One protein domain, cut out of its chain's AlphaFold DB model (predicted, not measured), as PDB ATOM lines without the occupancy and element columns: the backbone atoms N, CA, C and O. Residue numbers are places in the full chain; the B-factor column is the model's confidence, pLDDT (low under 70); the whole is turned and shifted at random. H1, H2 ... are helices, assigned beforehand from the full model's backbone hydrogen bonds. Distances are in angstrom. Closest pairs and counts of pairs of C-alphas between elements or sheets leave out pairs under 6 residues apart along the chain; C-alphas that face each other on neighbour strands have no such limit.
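What this domain is: This is residues 105 to 211 of the 211 residues of an uncharacterized protein of Sphingobacterium deserti (UniProt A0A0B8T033). Look first for one long helix, H5, the spine of the model: H1 lies side by side with its later part, H4 crosses its beginning like the bar of a T, and short H3 packs on it between those two. Little H2 sits beyond H3, and residues 143 to 163, a long stretch with no named element, loop round the outside from H3 to H4. The printed part has 107 residues with five named helices, in the order H1 to H5, and no named strand; the class is all helix. It is only just compact, close to loose, with a radius of gyration of the C-alphas of 15.6 A and spans of 42 by 38 by 25 A.

How they stand to each other: Start with H1, residues 108 to 118, and look from it to H5, residues 186 to 209, the hub, which touches three helices. H1 touches residues 195 to 206 of H5 alone, at a shallow tilt of 17 degrees, opposite ways; the closest C-alphas, Leu 117 and Phe 195, are 7.3 A apart. Next come H2, residues 130 to 133, and H3, residues 136 to 142, close but not clearly touching, with the C-alphas of Thr 131 and Arg 139 closest at 7.3 A. H3 touches residues 188 to 195 of H5 alone, at a steep tilt of 63 degrees, the same way, the closest C-alphas being Glu 137 and Val 192 at 4.7 A. Then find H4, residues 164 to 179: its residues 169 to 174 alone touch H5, the closest C-alphas being Ile 170 and Ala 189 at 5.6 A, and at 72 degrees the two are only just about perpendicular. H1 and H4 are apart. In H1, H3, H4 and H5 every O i to N i+4 pair is within hydrogen-bond range; H2 is too short for such a pair.

Where its parts are: Find C-alpha 108 at (18.564, 24.834, 3.767); from there H1 runs 15.3 A. H2 has 4 residues and H3 has 7. H4 starts at C-alpha 164, (13.648, 20.277, -31.971), and runs 22.9 A. H5, 24 residues and 35.0 A long, ends at C-alpha 209, (7.923, 17.068, -0.226).

The domain as a whole: The C-alphas farthest apart are those of Glu 154 and Gly 211, 47.5 A. The printed part has no cut and ends at the chain's last residue. The links H1 to H2, with 11 residues, and H3 to H4, with 21, are long. Mean pLDDT of the printed part is 78.1; look for values under 70 at residue 105 and residues 122 to 123, 125 to 129, 144 to 161 and 207 to 211.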
ATOM      1  N   GLY A 105       9.043  27.467   4.097       68.88
ATOM      2  CA  GLY A 105       8.983  26.113   4.660       68.88
ATOM      3  C   GLY A 105       9.892  25.102   3.958       68.88
ATOM      4  O   GLY A 105       9.630  23.903   4.029       68.88
ATOM      5  N   THR A 106      10.936  25.568   3.266       78.75
ATOM      6  CA  THR A 106      11.950  24.712   2.637       78.75
ATOM      7  C   THR A 106      13.156  24.469   3.534       78.75
ATOM      8  O   THR A 106      13.455  25.262   4.417       78.75
ATOM      9  N   ASP A 107      13.863  23.363   3.292       82.75
ATOM     10  CA  ASP A 107      15.131  23.070   3.958       82.75
ATOM     11  C   ASP A 107      16.293  23.910   3.387       82.75
ATOM     12  O   ASP A 107      16.263  24.331   2.225       82.75
ATOM     13  N   ASN A 108      17.363  24.086   4.175       84.50
ATOM     14  CA  ASN A 108      18.564  24.834   3.767       84.50
ATOM     15  C   ASN A 108      19.181  24.315   2.452       84.50
ATOM     16  O   ASN A 108      19.857  25.058   1.743       84.50
ATOM     17  N   SER A 109      18.981  23.037   2.101       86.69
ATOM     18  CA  SER A 109      19.515  22.478   0.855       86.69
ATOM     19  C   SER A 109      18.818  23.072  -0.368       86.69
ATOM     20  O   SER A 109      19.476  23.408  -1.355       86.69
ATOM     21  N   ILE A 110      17.495  23.220  -0.312       85.12
ATOM     22  CA  ILE A 110      16.708  23.853  -1.372       85.12
ATOM     23  C   ILE A 110      17.042  25.341  -1.461       85.12
ATOM     24  O   ILE A 110      17.248  25.840  -2.567       85.12
ATOM     25  N   GLU A 111      17.181  26.027  -0.326       85.75
ATOM     26  CA  GLU A 111      17.571  27.441  -0.303       85.75
ATOM     27  C   GLU A 111      18.922  27.665  -0.997       85.75
ATOM     28  O   GLU A 111      19.034  28.524  -1.872       85.75
ATOM     29  N   LEU A 112      19.922  26.827  -0.696       85.81
ATOM     30  CA  LEU A 112      21.235  26.874  -1.346       85.81
ATOM     31  C   LEU A 112      21.161  26.556  -2.843       85.81
ATOM     32  O   LEU A 112      21.854  27.191  -3.640       85.81
ATOM     33  N   LYS A 113      20.308  25.611  -3.260       87.56
ATOM     34  CA  LYS A 113      20.087  25.319  -4.687       87.56
ATOM     35  C   LYS A 113      19.509  26.527  -5.412       87.56
ATOM     36  O   LYS A 113      20.020  26.885  -6.472       87.56
ATOM     37  N   VAL A 114      18.498  27.175  -4.839       88.00
ATOM     38  CA  VAL A 114      17.882  28.379  -5.410       88.00
ATOM     39  C   VAL A 114      18.894  29.522  -5.452       88.00
ATOM     40  O   VAL A 114      19.076  30.124  -6.505       88.00
ATOM     41  N   ALA A 115      19.629  29.765  -4.366       87.12
ATOM     42  CA  ALA A 115      20.686  30.774  -4.332       87.12
ATOM     43  C   ALA A 115      21.748  30.518  -5.413       87.12
ATOM     44  O   ALA A 115      22.064  31.414  -6.191       87.12
ATOM     45  N   SER A 116      22.224  29.275  -5.545       88.12
ATOM     46  CA  SER A 116      23.198  28.888  -6.575       88.12
ATOM     47  C   SER A 116      22.661  29.004  -8.001       88.12
ATOM     48  O   SER A 116      23.437  29.139  -8.949       88.12
ATOM     49  N   LEU A 117      21.339  28.922  -8.177       90.44
ATOM     50  CA  LEU A 117      20.687  29.087  -9.465       90.44
ATOM     51  C   LEU A 117      20.629  30.570  -9.851       90.44
ATOM     52  O   LEU A 117      20.901  30.879 -11.009       90.44
ATOM     53  N   PHE A 118      20.354  31.456  -8.888       89.69
ATOM     54  CA  PHE A 118      20.157  32.893  -9.102       89.69
ATOM     55  C   PHE A 118      21.458  33.714  -9.101       89.69
ATOM     56  O   PHE A 118      21.581  34.662  -9.876       89.69
ATOM     57  N   LEU A 119      22.423  33.365  -8.247       88.12
ATOM     58  CA  LEU A 119      23.620  34.168  -7.977       88.12
ATOM     59  C   LEU A 119      24.858  33.660  -8.721       88.12
ATOM     60  O   LEU A 119      25.038  32.456  -8.930       88.12
ATOM     61  N   ASN A 120      25.751  34.585  -9.072       82.00
ATOM     62  CA  ASN A 120      27.107  34.255  -9.509       82.00
ATOM     63  C   ASN A 120      27.902  33.597  -8.362       82.00
ATOM     64  O   ASN A 120      27.696  33.915  -7.192       82.00
ATOM     65  N   LYS A 121      28.813  32.667  -8.693       71.06
ATOM     66  CA  LYS A 121      29.569  31.872  -7.700       71.06
ATOM     67  C   LYS A 121      30.416  32.721  -6.741       71.06
ATOM     68  O   LYS A 121      30.618  32.301  -5.608       71.06
ATOM     69  N   ASP A 122      30.838  33.906  -7.172       68.38
ATOM     70  CA  ASP A 122      31.740  34.794  -6.431       68.38
ATOM     71  C   ASP A 122      30.984  35.914  -5.691       68.38
ATOM     72  O   ASP A 122      31.445  37.052  -5.601       68.38
ATOM     73  N   PHE A 123      29.775  35.623  -5.202       69.44
ATOM     74  CA  PHE A 123      28.954  36.609  -4.509       69.44
ATOM     75  C   PHE A 123      29.599  37.061  -3.193       69.44
ATOM     76  O   PHE A 123      29.651  36.318  -2.213       69.44
ATOM     77  N   VAL A 124      30.016  38.325  -3.161       70.69
ATOM     78  CA  VAL A 124      30.363  39.053  -1.941       70.69
ATOM     79  C   VAL A 124      29.325  40.150  -1.776       70.69
ATOM     80  O   VAL A 124      29.216  41.031  -2.626       70.69
ATOM     81  N   TYR A 125      28.539  40.080  -0.699       68.25
ATOM     82  CA  TYR A 125      27.504  41.074  -0.444       68.25
ATOM     83  C   TYR A 125      28.130  42.462  -0.294       68.25
ATOM     84  O   TYR A 125      28.963  42.692   0.585       68.25
ATOM     85  N   SER A 126      27.689  43.392  -1.135       67.75
ATOM     86  CA  SER A 126      27.978  44.812  -0.999       67.75
ATOM     87  C   SER A 126      26.662  45.585  -1.090       67.75
ATOM     88  O   SER A 126      25.755  45.193  -1.821       67.75
ATOM     89  N   ASN A 127      26.535  46.682  -0.339       64.81
ATOM     90  CA  ASN A 127      25.315  47.505  -0.333       64.81
ATOM     91  C   ASN A 127      25.005  48.155  -1.697       64.81
ATOM     92  O   ASN A 127      23.930  48.728  -1.866       64.81
ATOM     93  N   ALA A 128      25.931  48.093  -2.658       61.22
ATOM     94  CA  ALA A 128      25.767  48.656  -3.986       61.22
ATOM     95  C   ALA A 128      25.328  47.563  -4.976       61.22
ATOM     96  O   ALA A 128      26.120  46.737  -5.408       61.22
ATOM     97  N   ASP A 129      24.043  47.603  -5.329       69.81
ATOM     98  CA  ASP A 129      23.416  46.903  -6.455       69.81
ATOM     99  C   ASP A 129      23.464  45.358  -6.461       69.81
ATOM    100  O   ASP A 129      24.248  44.714  -7.162       69.81
ATOM    101  N   PHE A 130      22.487  44.757  -5.772       73.19
ATOM    102  CA  PHE A 130      22.213  43.316  -5.796       73.19
ATOM    103  C   PHE A 130      21.997  42.750  -7.211       73.19
ATOM    104  O   PHE A 130      22.318  41.588  -7.465       73.19
ATOM    105  N   THR A 131      21.460  43.544  -8.146       77.75
ATOM    106  CA  THR A 131      21.098  43.045  -9.483       77.75
ATOM    107  C   THR A 131      22.320  42.702 -10.331       77.75
ATOM    108  O   THR A 131      22.241  41.816 -11.183       77.75
ATOM    109  N   SER A 132      23.462  43.331 -10.046       76.62
ATOM    110  CA  SER A 132      24.751  43.051 -10.684       76.62
ATOM    111  C   SER A 132      25.319  41.666 -10.338       76.62
ATOM    112  O   SER A 132      26.125  41.113 -11.086       76.62
ATOM    113  N   HIS A 133      24.869  41.071  -9.230       82.25
ATOM    114  CA  HIS A 133      25.319  39.760  -8.761       82.25
ATOM    115  C   HIS A 133      24.475  38.592  -9.279       82.25
ATOM    116  O   HIS A 133      24.840  37.426  -9.088       82.25
ATOM    117  N   LEU A 134      23.350  38.895  -9.924       86.44
ATOM    118  CA  LEU A 134      22.523  37.899 -10.582       86.44
ATOM    119  C   LEU A 134      23.218  37.398 -11.848       86.44
ATOM    120  O   LEU A 134      23.895  38.152 -12.549       86.44
ATOM    121  N   LYS A 135      23.008  36.123 -12.170       89.25
ATOM    122  CA  LYS A 135      23.428  35.589 -13.471       89.25
ATOM    123  C   LYS A 135      22.664  36.266 -14.603       89.25
ATOM    124  O   LYS A 135      21.513  36.671 -14.427       89.25
ATOM    125  N   ASP A 136      23.266  36.315 -15.784       87.94
ATOM    126  CA  ASP A 136      22.666  36.962 -16.951       87.94
ATOM    127  C   ASP A 136      21.307  36.356 -17.318       87.94
ATOM    128  O   ASP A 136      20.350  37.096 -17.527       87.94
ATOM    129  N   GLU A 137      21.163  35.027 -17.280       90.12
ATOM    130  CA  GLU A 137      19.873  34.351 -17.493       90.12
ATOM    131  C   GLU A 137      18.761  34.821 -16.537       90.12
ATOM    132  O   GLU A 137      17.599  34.918 -16.925       90.12
ATOM    133  N   VAL A 138      19.109  35.141 -15.289       88.81
ATOM    134  CA  VAL A 138      18.165  35.587 -14.256       88.81
ATOM    135  C   VAL A 138      17.808  37.046 -14.504       88.81
ATOM    136  O   VAL A 138      16.643  37.424 -14.393       88.81
ATOM    137  N   ARG A 139      18.801  37.859 -14.882       87.56
ATOM    138  CA  ARG A 139      18.611  39.268 -15.239       87.56
ATOM    139  C   ARG A 139      17.705  39.399 -16.461       87.56
ATOM    140  O   ARG A 139      16.761  40.172 -16.405       87.56
ATOM    141  N   ILE A 140      17.911  38.591 -17.498       88.00
ATOM    142  CA  ILE A 140      17.058  38.562 -18.698       88.00
ATOM    143  C   ILE A 140      15.593  38.242 -18.339       88.00
ATOM    144  O   ILE A 140      14.662  38.855 -18.861       88.00
ATOM    145  N   VAL A 141      15.365  37.303 -17.414       88.31
ATOM    146  CA  VAL A 141      14.005  36.892 -17.030       88.31
ATOM    147  C   VAL A 141      13.310  37.910 -16.120       88.31
ATOM    148  O   VAL A 141      12.119  38.173 -16.311       88.31
ATOM    149  N   TYR A 142      14.020  38.465 -15.134       85.31
ATOM    150  CA  TYR A 142      13.418  39.243 -14.041       85.31
ATOM    151  C   TYR A 142      13.675  40.757 -14.087       85.31
ATOM    152  O   TYR A 142      12.973  41.494 -13.394       85.31
ATOM    153  N   VAL A 143      14.639  41.246 -14.873       80.88
ATOM    154  CA  VAL A 143      14.984  42.675 -14.964       80.88
ATOM    155  C   VAL A 143      14.451  43.249 -16.278       80.88
ATOM    156  O   VAL A 143      14.650  42.686 -17.348       80.88
ATOM    157  N   SER A 144      13.748  44.384 -16.201       65.00
ATOM    158  CA  SER A 144      13.046  44.995 -17.340       65.00
ATOM    159  C   SER A 144      13.966  45.595 -18.407       65.00
ATOM    160  O   SER A 144      13.546  45.735 -19.551       65.00
ATOM    161  N   GLN A 145      15.202  45.952 -18.051       63.47
ATOM    162  CA  GLN A 145      16.191  46.534 -18.959       63.47
ATOM    163  C   GLN A 145      17.502  45.761 -18.847       63.47
ATOM    164  O   GLN A 145      18.278  45.940 -17.908       63.47
ATOM    165  N   TYR A 146      17.739  44.874 -19.809       62.88
ATOM    166  CA  TYR A 146      18.976  44.117 -19.904       62.88
ATOM    167  C   TYR A 146      19.900  44.790 -20.925       62.88
ATOM    168  O   TYR A 146      19.816  44.562 -22.129       62.88
ATOM    169  N   SER A 147      20.779  45.671 -20.447       56.59
ATOM    170  CA  SER A 147      21.775  46.341 -21.287       56.59
ATOM    171  C   SER A 147      22.955  45.403 -21.545       56.59
ATOM    172  O   SER A 147      23.910  45.370 -20.767       56.59
ATOM    173  N   ASN A 148      22.904  44.624 -22.626       53.69
ATOM    174  CA  ASN A 148      24.007  43.737 -22.983       53.69
ATOM    175  C   ASN A 148      25.078  44.491 -23.784       53.69
ATOM    176  O   ASN A 148      25.173  44.382 -25.002       53.69
ATOM    177  N   THR A 149      25.897  45.296 -23.107       49.16
ATOM    178  CA  THR A 149      26.968  46.083 -23.752       49.16
ATOM    179  C   THR A 149      28.160  45.240 -24.226       49.16
ATOM    180  O   THR A 149      29.088  45.787 -24.813       49.16
ATOM    181  N   LYS A 150      28.158  43.919 -23.986       54.16
ATOM    182  CA  LYS A 150      29.290  43.008 -24.242       54.16
ATOM    183  C   LYS A 150      28.961  41.811 -25.142       54.16
ATOM    184  O   LYS A 150      29.720  40.845 -25.162       54.16
ATOM    185  N   GLU A 151      27.830  41.818 -25.842       54.53
ATOM    186  CA  GLU A 151      27.451  40.662 -26.658       54.53
ATOM    187  C   GLU A 151      28.125  40.710 -28.036       54.53
ATOM    188  O   GLU A 151      27.760  41.508 -28.900       54.53
ATOM    189  N   ASN A 152      29.105  39.829 -28.247       49.94
ATOM    190  CA  ASN A 152      29.581  39.508 -29.587       49.94
ATOM    191  C   ASN A 152      28.506  38.649 -30.259       49.94
ATOM    192  O   ASN A 152      28.326  37.486 -29.907       49.94
ATOM    193  N   PHE A 153      27.786  39.221 -31.225       54.34
ATOM    194  CA  PHE A 153      26.826  38.505 -32.075       54.34
ATOM    195  C   PHE A 153      27.520  37.639 -33.137       54.34
ATOM    196  O   PHE A 153      27.014  37.508 -34.250       54.34
ATOM    197  N   GLU A 154      28.682  37.068 -32.820       46.91
ATOM    198  CA  GLU A 154      29.224  35.992 -33.639       46.91
ATOM    199  C   GLU A 154      28.255  34.815 -33.525       46.91
ATOM    200  O   GLU A 154      27.855  34.427 -32.424       46.91
ATOM    201  N   GLU A 155      27.794  34.329 -34.678       44.16
ATOM    202  CA  GLU A 155      26.887  33.193 -34.788       44.16
ATOM    203  C   GLU A 155      27.471  32.036 -33.985       44.16
ATOM    204  O   GLU A 155      28.483  31.447 -34.361       44.16
ATOM    205  N   ALA A 156      26.867  31.768 -32.824       47.31
ATOM    206  CA  ALA A 156      27.354  30.752 -31.915       47.31
ATOM    207  C   ALA A 156      27.483  29.434 -32.682       47.31
ATOM    208  O   ALA A 156      26.520  29.002 -33.326       47.31
ATOM    209  N   GLU A 157      28.663  28.809 -32.587       45.31
ATOM    210  CA  GLU A 157      28.873  27.427 -33.001       45.31
ATOM    211  C   GLU A 157      27.651  26.619 -32.580       45.31
ATOM    212  O   GLU A 157      27.287  26.594 -31.400       45.31
ATOM    213  N   VAL A 158      26.986  26.027 -33.575       48.06
ATOM    214  CA  VAL A 158      25.778  25.225 -33.411       48.06
ATOM    215  C   VAL A 158      25.953  24.354 -32.176       48.06
ATOM    216  O   VAL A 158      26.784  23.444 -32.178       48.06
ATOM    217  N   ILE A 159      25.198  24.652 -31.114       55.12
ATOM    218  CA  ILE A 159      25.194  23.863 -29.886       55.12
ATOM    219  C   ILE A 159      24.703  22.472 -30.295       55.12
ATOM    220  O   ILE A 159      23.506  22.227 -30.455       55.12
ATOM    221  N   LYS A 160      25.648  21.569 -30.568       54.09
ATOM    222  CA  LYS A 160      25.363  20.191 -30.961       54.09
ATOM    223  C   LYS A 160      24.617  19.547 -29.791       54.09
ATOM    224  O   LYS A 160      25.109  19.590 -28.667       54.09
ATOM    225  N   ASN A 161      23.453  18.958 -30.079       63.78
ATOM    226  CA  ASN A 161      22.546  18.242 -29.157       63.78
ATOM    227  C   ASN A 161      21.353  19.025 -28.563       63.78
ATOM    228  O   ASN A 161      20.846  18.630 -27.515       63.78
ATOM    229  N   ILE A 162      20.846  20.077 -29.215       74.56
ATOM    230  CA  ILE A 162      19.545  20.669 -28.842       74.56
ATOM    231  C   ILE A 162      18.410  19.931 -29.572       74.56
ATOM    232  O   ILE A 162      18.460  19.766 -30.792       74.56
ATOM    233  N   SER A 163      17.382  19.481 -28.843       84.19
ATOM    234  CA  SER A 163      16.206  18.846 -29.457       84.19
ATOM    235  C   SER A 163      15.358  19.861 -30.236       84.19
ATOM    236  O   SER A 163      15.368  21.053 -29.934       84.19
ATOM    237  N   LYS A 164      14.561  19.401 -31.209       85.81
ATOM    238  CA  LYS A 164      13.648  20.277 -31.971       85.81
ATOM    239  C   LYS A 164      12.704  21.076 -31.059       85.81
ATOM    240  O   LYS A 164      12.454  22.249 -31.296       85.81
ATOM    241  N   GLU A 165      12.227  20.446 -29.990       85.19
ATOM    242  CA  GLU A 165      11.364  21.084 -28.992       85.19
ATOM    243  C   GLU A 165      12.099  22.178 -28.202       85.19
ATOM    244  O   GLU A 165      11.555  23.252 -27.960       85.19
ATOM    245  N   GLN A 166      13.361  21.947 -27.832       87.75
ATOM    246  CA  GLN A 166      14.177  22.971 -27.181       87.75
ATOM    247  C   GLN A 166      14.491  24.135 -28.130       87.75
ATOM    248  O   GLN A 166      14.499  25.279 -27.687       87.75
ATOM    249  N   GLN A 167      14.710  23.865 -29.423       88.94
ATOM    250  CA  GLN A 167      14.918  24.909 -30.434       88.94
ATOM    251  C   GLN A 167      13.700  25.826 -30.565       88.94
ATOM    252  O   GLN A 167      13.865  27.040 -30.624       88.94
ATOM    253  N   GLU A 168      12.489  25.270 -30.559       90.88
ATOM    254  CA  GLU A 168      11.252  26.056 -30.594       90.88
ATOM    255  C   GLU A 168      11.144  26.990 -29.380       90.88
ATOM    256  O   GLU A 168      10.897  28.186 -29.527       90.88
ATOM    257  N   ILE A 169      11.424  26.478 -28.177       92.06
ATOM    258  CA  ILE A 169      11.395  27.302 -26.962       92.06
ATOM    259  C   ILE A 169      12.483  28.385 -27.002       92.06
ATOM    260  O   ILE A 169      12.229  29.516 -26.598       92.06
ATOM    261  N   ILE A 170      13.678  28.072 -27.510       92.00
ATOM    262  CA  ILE A 170      14.764  29.048 -27.685       92.00
ATOM    263  C   ILE A 170      14.337  30.178 -28.628       92.00
ATOM    264  O   ILE A 170      14.554  31.343 -28.300       92.00
ATOM    265  N   SER A 171      13.690  29.859 -29.750       90.81
ATOM    266  CA  SER A 171      13.144  30.864 -30.668       90.81
ATOM    267  C   SER A 171      12.116  31.762 -29.976       90.81
ATOM    268  O   SER A 171      12.208  32.982 -30.090       90.81
ATOM    269  N   ASN A 172      11.213  31.183 -29.179       92.50
ATOM    270  CA  ASN A 172      10.216  31.946 -28.420       92.50
ATOM    271  C   ASN A 172      10.863  32.878 -27.378       92.50
ATOM    272  O   ASN A 172      10.391  33.990 -27.159       92.50
ATOM    273  N   ILE A 173      11.955  32.450 -26.734       92.94
ATOM    274  CA  ILE A 173      12.723  33.287 -25.795       92.94
ATOM    275  C   ILE A 173      13.335  34.492 -26.524       92.94
ATOM    276  O   ILE A 173      13.242  35.616 -26.036       92.94
ATOM    277  N   ILE A 174      13.934  34.267 -27.698       90.88
ATOM    278  CA  ILE A 174      14.508  35.341 -28.521       90.88
ATOM    279  C   ILE A 174      13.412  36.322 -28.957       90.88
ATOM    280  O   ILE A 174      13.606  37.530 -28.855       90.88
ATOM    281  N   GLU A 175      12.252  35.823 -29.387       91.56
ATOM    282  CA  GLU A 175      11.108  36.652 -29.780       91.56
ATOM    283  C   GLU A 175      10.588  37.517 -28.622       91.56
ATOM    284  O   GLU A 175      10.373  38.718 -28.800       91.56
ATOM    285  N   ILE A 176      10.456  36.951 -27.416       91.00
ATOM    286  CA  ILE A 176      10.067  37.701 -26.212       91.00
ATOM    287  C   ILE A 176      11.024  38.867 -25.953       91.00
ATOM    288  O   ILE A 176      10.576  39.977 -25.661       91.00
ATOM    289  N   GLU A 177      12.333  38.636 -26.047       89.12
ATOM    290  CA  GLU A 177      13.315  39.697 -25.815       89.12
ATOM    291  C   GLU A 177      13.305  40.751 -26.921       89.12
ATOM    292  O   GLU A 177      13.366  41.941 -26.609       89.12
ATOM    293  N   LEU A 178      13.111  40.352 -28.181       87.81
ATOM    294  CA  LEU A 178      12.926  41.294 -29.287       87.81
ATOM    295  C   LEU A 178      11.716  42.209 -29.057       87.81
ATOM    296  O   LEU A 178      11.822  43.419 -29.254       87.81
ATOM    297  N   ILE A 179      10.593  41.667 -28.573       87.81
ATOM    298  CA  ILE A 179       9.389  42.447 -28.226       87.81
ATOM    299  C   ILE A 179       9.669  43.436 -27.084       87.81
ATOM    300  O   ILE A 179       9.134  44.545 -27.082       87.81
ATOM    301  N   LYS A 180      10.531  43.073 -26.128       85.38
ATOM    302  CA  LYS A 180      10.979  43.972 -25.050       85.38
ATOM    303  C   LYS A 180      11.973  45.045 -25.513       85.38
ATOM    304  O   LYS A 180      12.309  45.925 -24.725       85.38
ATOM    305  N   GLY A 181      12.447  44.982 -26.758       84.00
ATOM    306  CA  GLY A 181      13.481  45.870 -27.292       84.00
ATOM    307  C   GLY A 181      14.912  45.438 -26.955       84.00
ATOM    308  O   GLY A 181      15.847  46.203 -27.181       84.00
ATOM    309  N   ASN A 182      15.097  44.221 -26.436       84.25
ATOM    310  CA  ASN A 182      16.404  43.631 -26.175       84.25
ATOM    311  C   ASN A 182      16.818  42.737 -27.352       84.25
ATOM    312  O   ASN A 182      15.992  42.149 -28.048       84.25
ATOM    313  N   LYS A 183      18.125  42.578 -27.552       84.81
ATOM    314  CA  LYS A 183      18.674  41.575 -28.467       84.81
ATOM    315  C   LYS A 183      19.528  40.619 -27.648       84.81
ATOM    316  O   LYS A 183      20.358  41.078 -26.871       84.81
ATOM    317  N   ILE A 184      19.299  39.321 -27.815       86.00
ATOM    318  CA  ILE A 184      20.062  38.265 -27.147       86.00
ATOM    319  C   ILE A 184      20.542  37.236 -28.169       86.00
ATOM    320  O   ILE A 184      19.889  36.991 -29.184       86.00
ATOM    321  N   SER A 185      21.689  36.626 -27.900       87.00
ATOM    322  CA  SER A 185      22.219  35.501 -28.672       87.00
ATOM    323  C   SER A 185      21.463  34.195 -28.394       87.00
ATOM    324  O   SER A 185      20.894  33.989 -27.318       87.00
ATOM    325  N   THR A 186      21.550  33.242 -29.327       86.50
ATOM    326  CA  THR A 186      21.066  31.863 -29.137       86.50
ATOM    327  C   THR A 186      21.695  31.196 -27.913       86.50
ATOM    328  O   THR A 186      21.034  30.432 -27.205       86.50
ATOM    329  N   GLN A 187      22.958  31.507 -27.611       87.19
ATOM    330  CA  GLN A 187      23.642  30.997 -26.426       87.19
ATOM    331  C   GLN A 187      22.978  31.501 -25.139       87.19
ATOM    332  O   GLN A 187      22.704  30.707 -24.237       87.19
ATOM    333  N   ASN A 188      22.674  32.797 -25.052       87.88
ATOM    334  CA  ASN A 188      21.998  33.363 -23.886       87.88
ATOM    335  C   ASN A 188      20.544  32.888 -23.780       87.88
ATOM    336  O   ASN A 188      20.117  32.515 -22.689       87.88
ATOM    337  N   ALA A 189      19.824  32.750 -24.896       90.12
ATOM    338  CA  ALA A 189      18.504  32.116 -24.908       90.12
ATOM    339  C   ALA A 189      18.549  30.660 -24.397       90.12
ATOM    340  O   ALA A 189      17.686  30.231 -23.631       90.12
ATOM    341  N   THR A 190      19.603  29.911 -24.735       90.69
ATOM    342  CA  THR A 190      19.819  28.546 -24.224       90.69
ATOM    343  C   THR A 190      20.073  28.535 -22.713       90.69
ATOM    344  O   THR A 190      19.540  27.679 -22.002       90.69
ATOM    345  N   LYS A 191      20.843  29.499 -22.186       91.06
ATOM    346  CA  LYS A 191      21.037  29.661 -20.733       91.06
ATOM    347  C   LYS A 191      19.724  29.995 -20.023       91.06
ATOM    348  O   LYS A 191      19.436  29.390 -18.994       91.06
ATOM    349  N   VAL A 192      18.906  30.881 -20.600       92.62
ATOM    350  CA  VAL A 192      17.564  31.207 -20.089       92.62
ATOM    351  C   VAL A 192      16.688  29.956 -20.038       92.62
ATOM    352  O   VAL A 192      16.107  29.665 -18.994       92.62
ATOM    353  N   LEU A 193      16.648  29.154 -21.106       93.75
ATOM    354  CA  LEU A 193      15.914  27.885 -21.097       93.75
ATOM    355  C   LEU A 193      16.419  26.937 -19.996       93.75
ATOM    356  O   LEU A 193      15.619  26.376 -19.248       93.75
ATOM    357  N   SER A 194      17.740  26.783 -19.854       91.69
ATOM    358  CA  SER A 194      18.337  25.946 -18.802       91.69
ATOM    359  C   SER A 194      17.957  26.420 -17.398       91.69
ATOM    360  O   SER A 194      17.657  25.604 -16.522       91.69
ATOM    361  N   PHE A 195      17.937  27.735 -17.184       93.25
ATOM    362  CA  PHE A 195      17.502  28.349 -15.938       93.25
ATOM    363  C   PHE A 195      16.031  28.059 -15.636       93.25
ATOM    364  O   PHE A 195      15.722  27.567 -14.549       93.25
ATOM    365  N   LEU A 196      15.135  28.300 -16.599       93.25
ATOM    366  CA  LEU A 196      13.700  28.056 -16.441       93.25
ATOM    367  C   LEU A 196      13.407  26.579 -16.142       93.25
ATOM    368  O   LEU A 196      12.596  26.287 -15.264       93.25
ATOM    369  N   LEU A 197      14.104  25.651 -16.806       91.75
ATOM    370  CA  LEU A 197      13.996  24.211 -16.544       91.75
ATOM    371  C   LEU A 197      14.398  23.858 -15.106       91.75
ATOM    372  O   LEU A 197      13.607  23.260 -14.379       91.75
ATOM    373  N   LYS A 198      15.590  24.281 -14.665       91.25
ATOM    374  CA  LYS A 198      16.078  24.010 -13.300       91.25
ATOM    375  C   LYS A 198      15.174  24.621 -12.234       91.25
ATOM    376  O   LYS A 198      14.932  24.009 -11.197       91.25
ATOM    377  N   LEU A 199      14.657  25.822 -12.483       91.00
ATOM    378  CA  LEU A 199      13.721  26.475 -11.574       91.00
ATOM    379  C   LEU A 199      12.397  25.707 -11.489       91.00
ATOM    380  O   LEU A 199      11.879  25.506 -10.392       91.00
ATOM    381  N   ALA A 200      11.867  25.234 -12.621       89.94
ATOM    382  CA  ALA A 200      10.664  24.407 -12.649       89.94
ATOM    383  C   ALA A 200      10.860  23.096 -11.868       89.94
ATOM    384  O   ALA A 200      10.009  22.745 -11.049       89.94
ATOM    385  N   GLU A 201      11.996  22.418 -12.046       88.44
ATOM    386  CA  GLU A 201      12.355  21.210 -11.289       88.44
ATOM    387  C   GLU A 201      12.400  21.468  -9.775       88.44
ATOM    388  O   GLU A 201      11.823  20.700  -8.999       88.44
ATOM    389  N   ILE A 202      13.022  22.572  -9.342       87.62
ATOM    390  CA  ILE A 202      13.063  22.963  -7.925       87.62
ATOM    391  C   ILE A 202      11.648  23.195  -7.392       87.62
ATOM    392  O   ILE A 202      11.276  22.592  -6.382       87.62
ATOM    393  N   CYS A 203      10.838  24.006  -8.080       86.06
ATOM    394  CA  CYS A 203       9.460  24.290  -7.680       86.06
ATOM    395  C   CYS A 203       8.645  22.997  -7.510       86.06
ATOM    396  O   CYS A 203       7.941  22.829  -6.513       86.06
ATOM    397  N   ILE A 204       8.770  22.058  -8.453       82.56
ATOM    398  CA  ILE A 204       8.090  20.759  -8.396       82.56
ATOM    399  C   ILE A 204       8.582  19.936  -7.199       82.56
ATOM    400  O   ILE A 204       7.763  19.385  -6.462       82.56
ATOM    401  N   SER A 205       9.896  19.893  -6.954       80.25
ATOM    402  CA  SER A 205      10.486  19.116  -5.855       80.25
ATOM    403  C   SER A 205      10.027  19.580  -4.466       80.25
ATOM    404  O   SER A 205       9.766  18.749  -3.596       80.25
ATOM    405  N   ILE A 206       9.846  20.892  -4.274       76.50
ATOM    406  CA  ILE A 206       9.303  21.473  -3.037       76.50
ATOM    407  C   ILE A 206       7.873  20.987  -2.815       76.50
ATOM    408  O   ILE A 206       7.495  20.597  -1.714       76.50
ATOM    409  N   LYS A 207       7.072  20.965  -3.882       69.62
ATOM    410  CA  LYS A 207       5.668  20.559  -3.812       69.62
ATOM    411  C   LYS A 207       5.489  19.078  -3.490       69.62
ATOM    412  O   LYS A 207       4.556  18.755  -2.761       69.62
ATOM    413  N   ILE A 208       6.360  18.213  -4.009       60.72
ATOM    414  CA  ILE A 208       6.319  16.765  -3.748       60.72
ATOM    415  C   ILE A 208       6.702  16.446  -2.293       60.72
ATOM    416  O   ILE A 208       6.169  15.499  -1.736       60.72
ATOM    417  N   LYS A 209       7.562  17.247  -1.647       51.12
ATOM    418  CA  LYS A 209       7.923  17.068  -0.226       51.12
ATOM    419  C   LYS A 209       6.855  17.550   0.774       51.12
ATOM    420  O   LYS A 209       6.934  17.194   1.942       51.12
ATOM    421  N   ILE A 210       5.906  18.388   0.342       42.72
ATOM    422  CA  ILE A 210       4.861  19.002   1.194       42.72
ATOM    423  C   ILE A 210       3.488  18.309   0.995       42.72
ATOM    424  O   ILE A 210       2.457  18.808   1.446       42.72
ATOM    425  N   GLY A 211       3.437  17.182   0.279       34.94
ATOM    426  CA  GLY A 211       2.243  16.338   0.124       34.94
ATOM    427  C   GLY A 211       2.451  14.990   0.785       34.94
ATOM    428  O   GLY A 211       1.459  14.480   1.341       34.94
TER     429      GLY A 211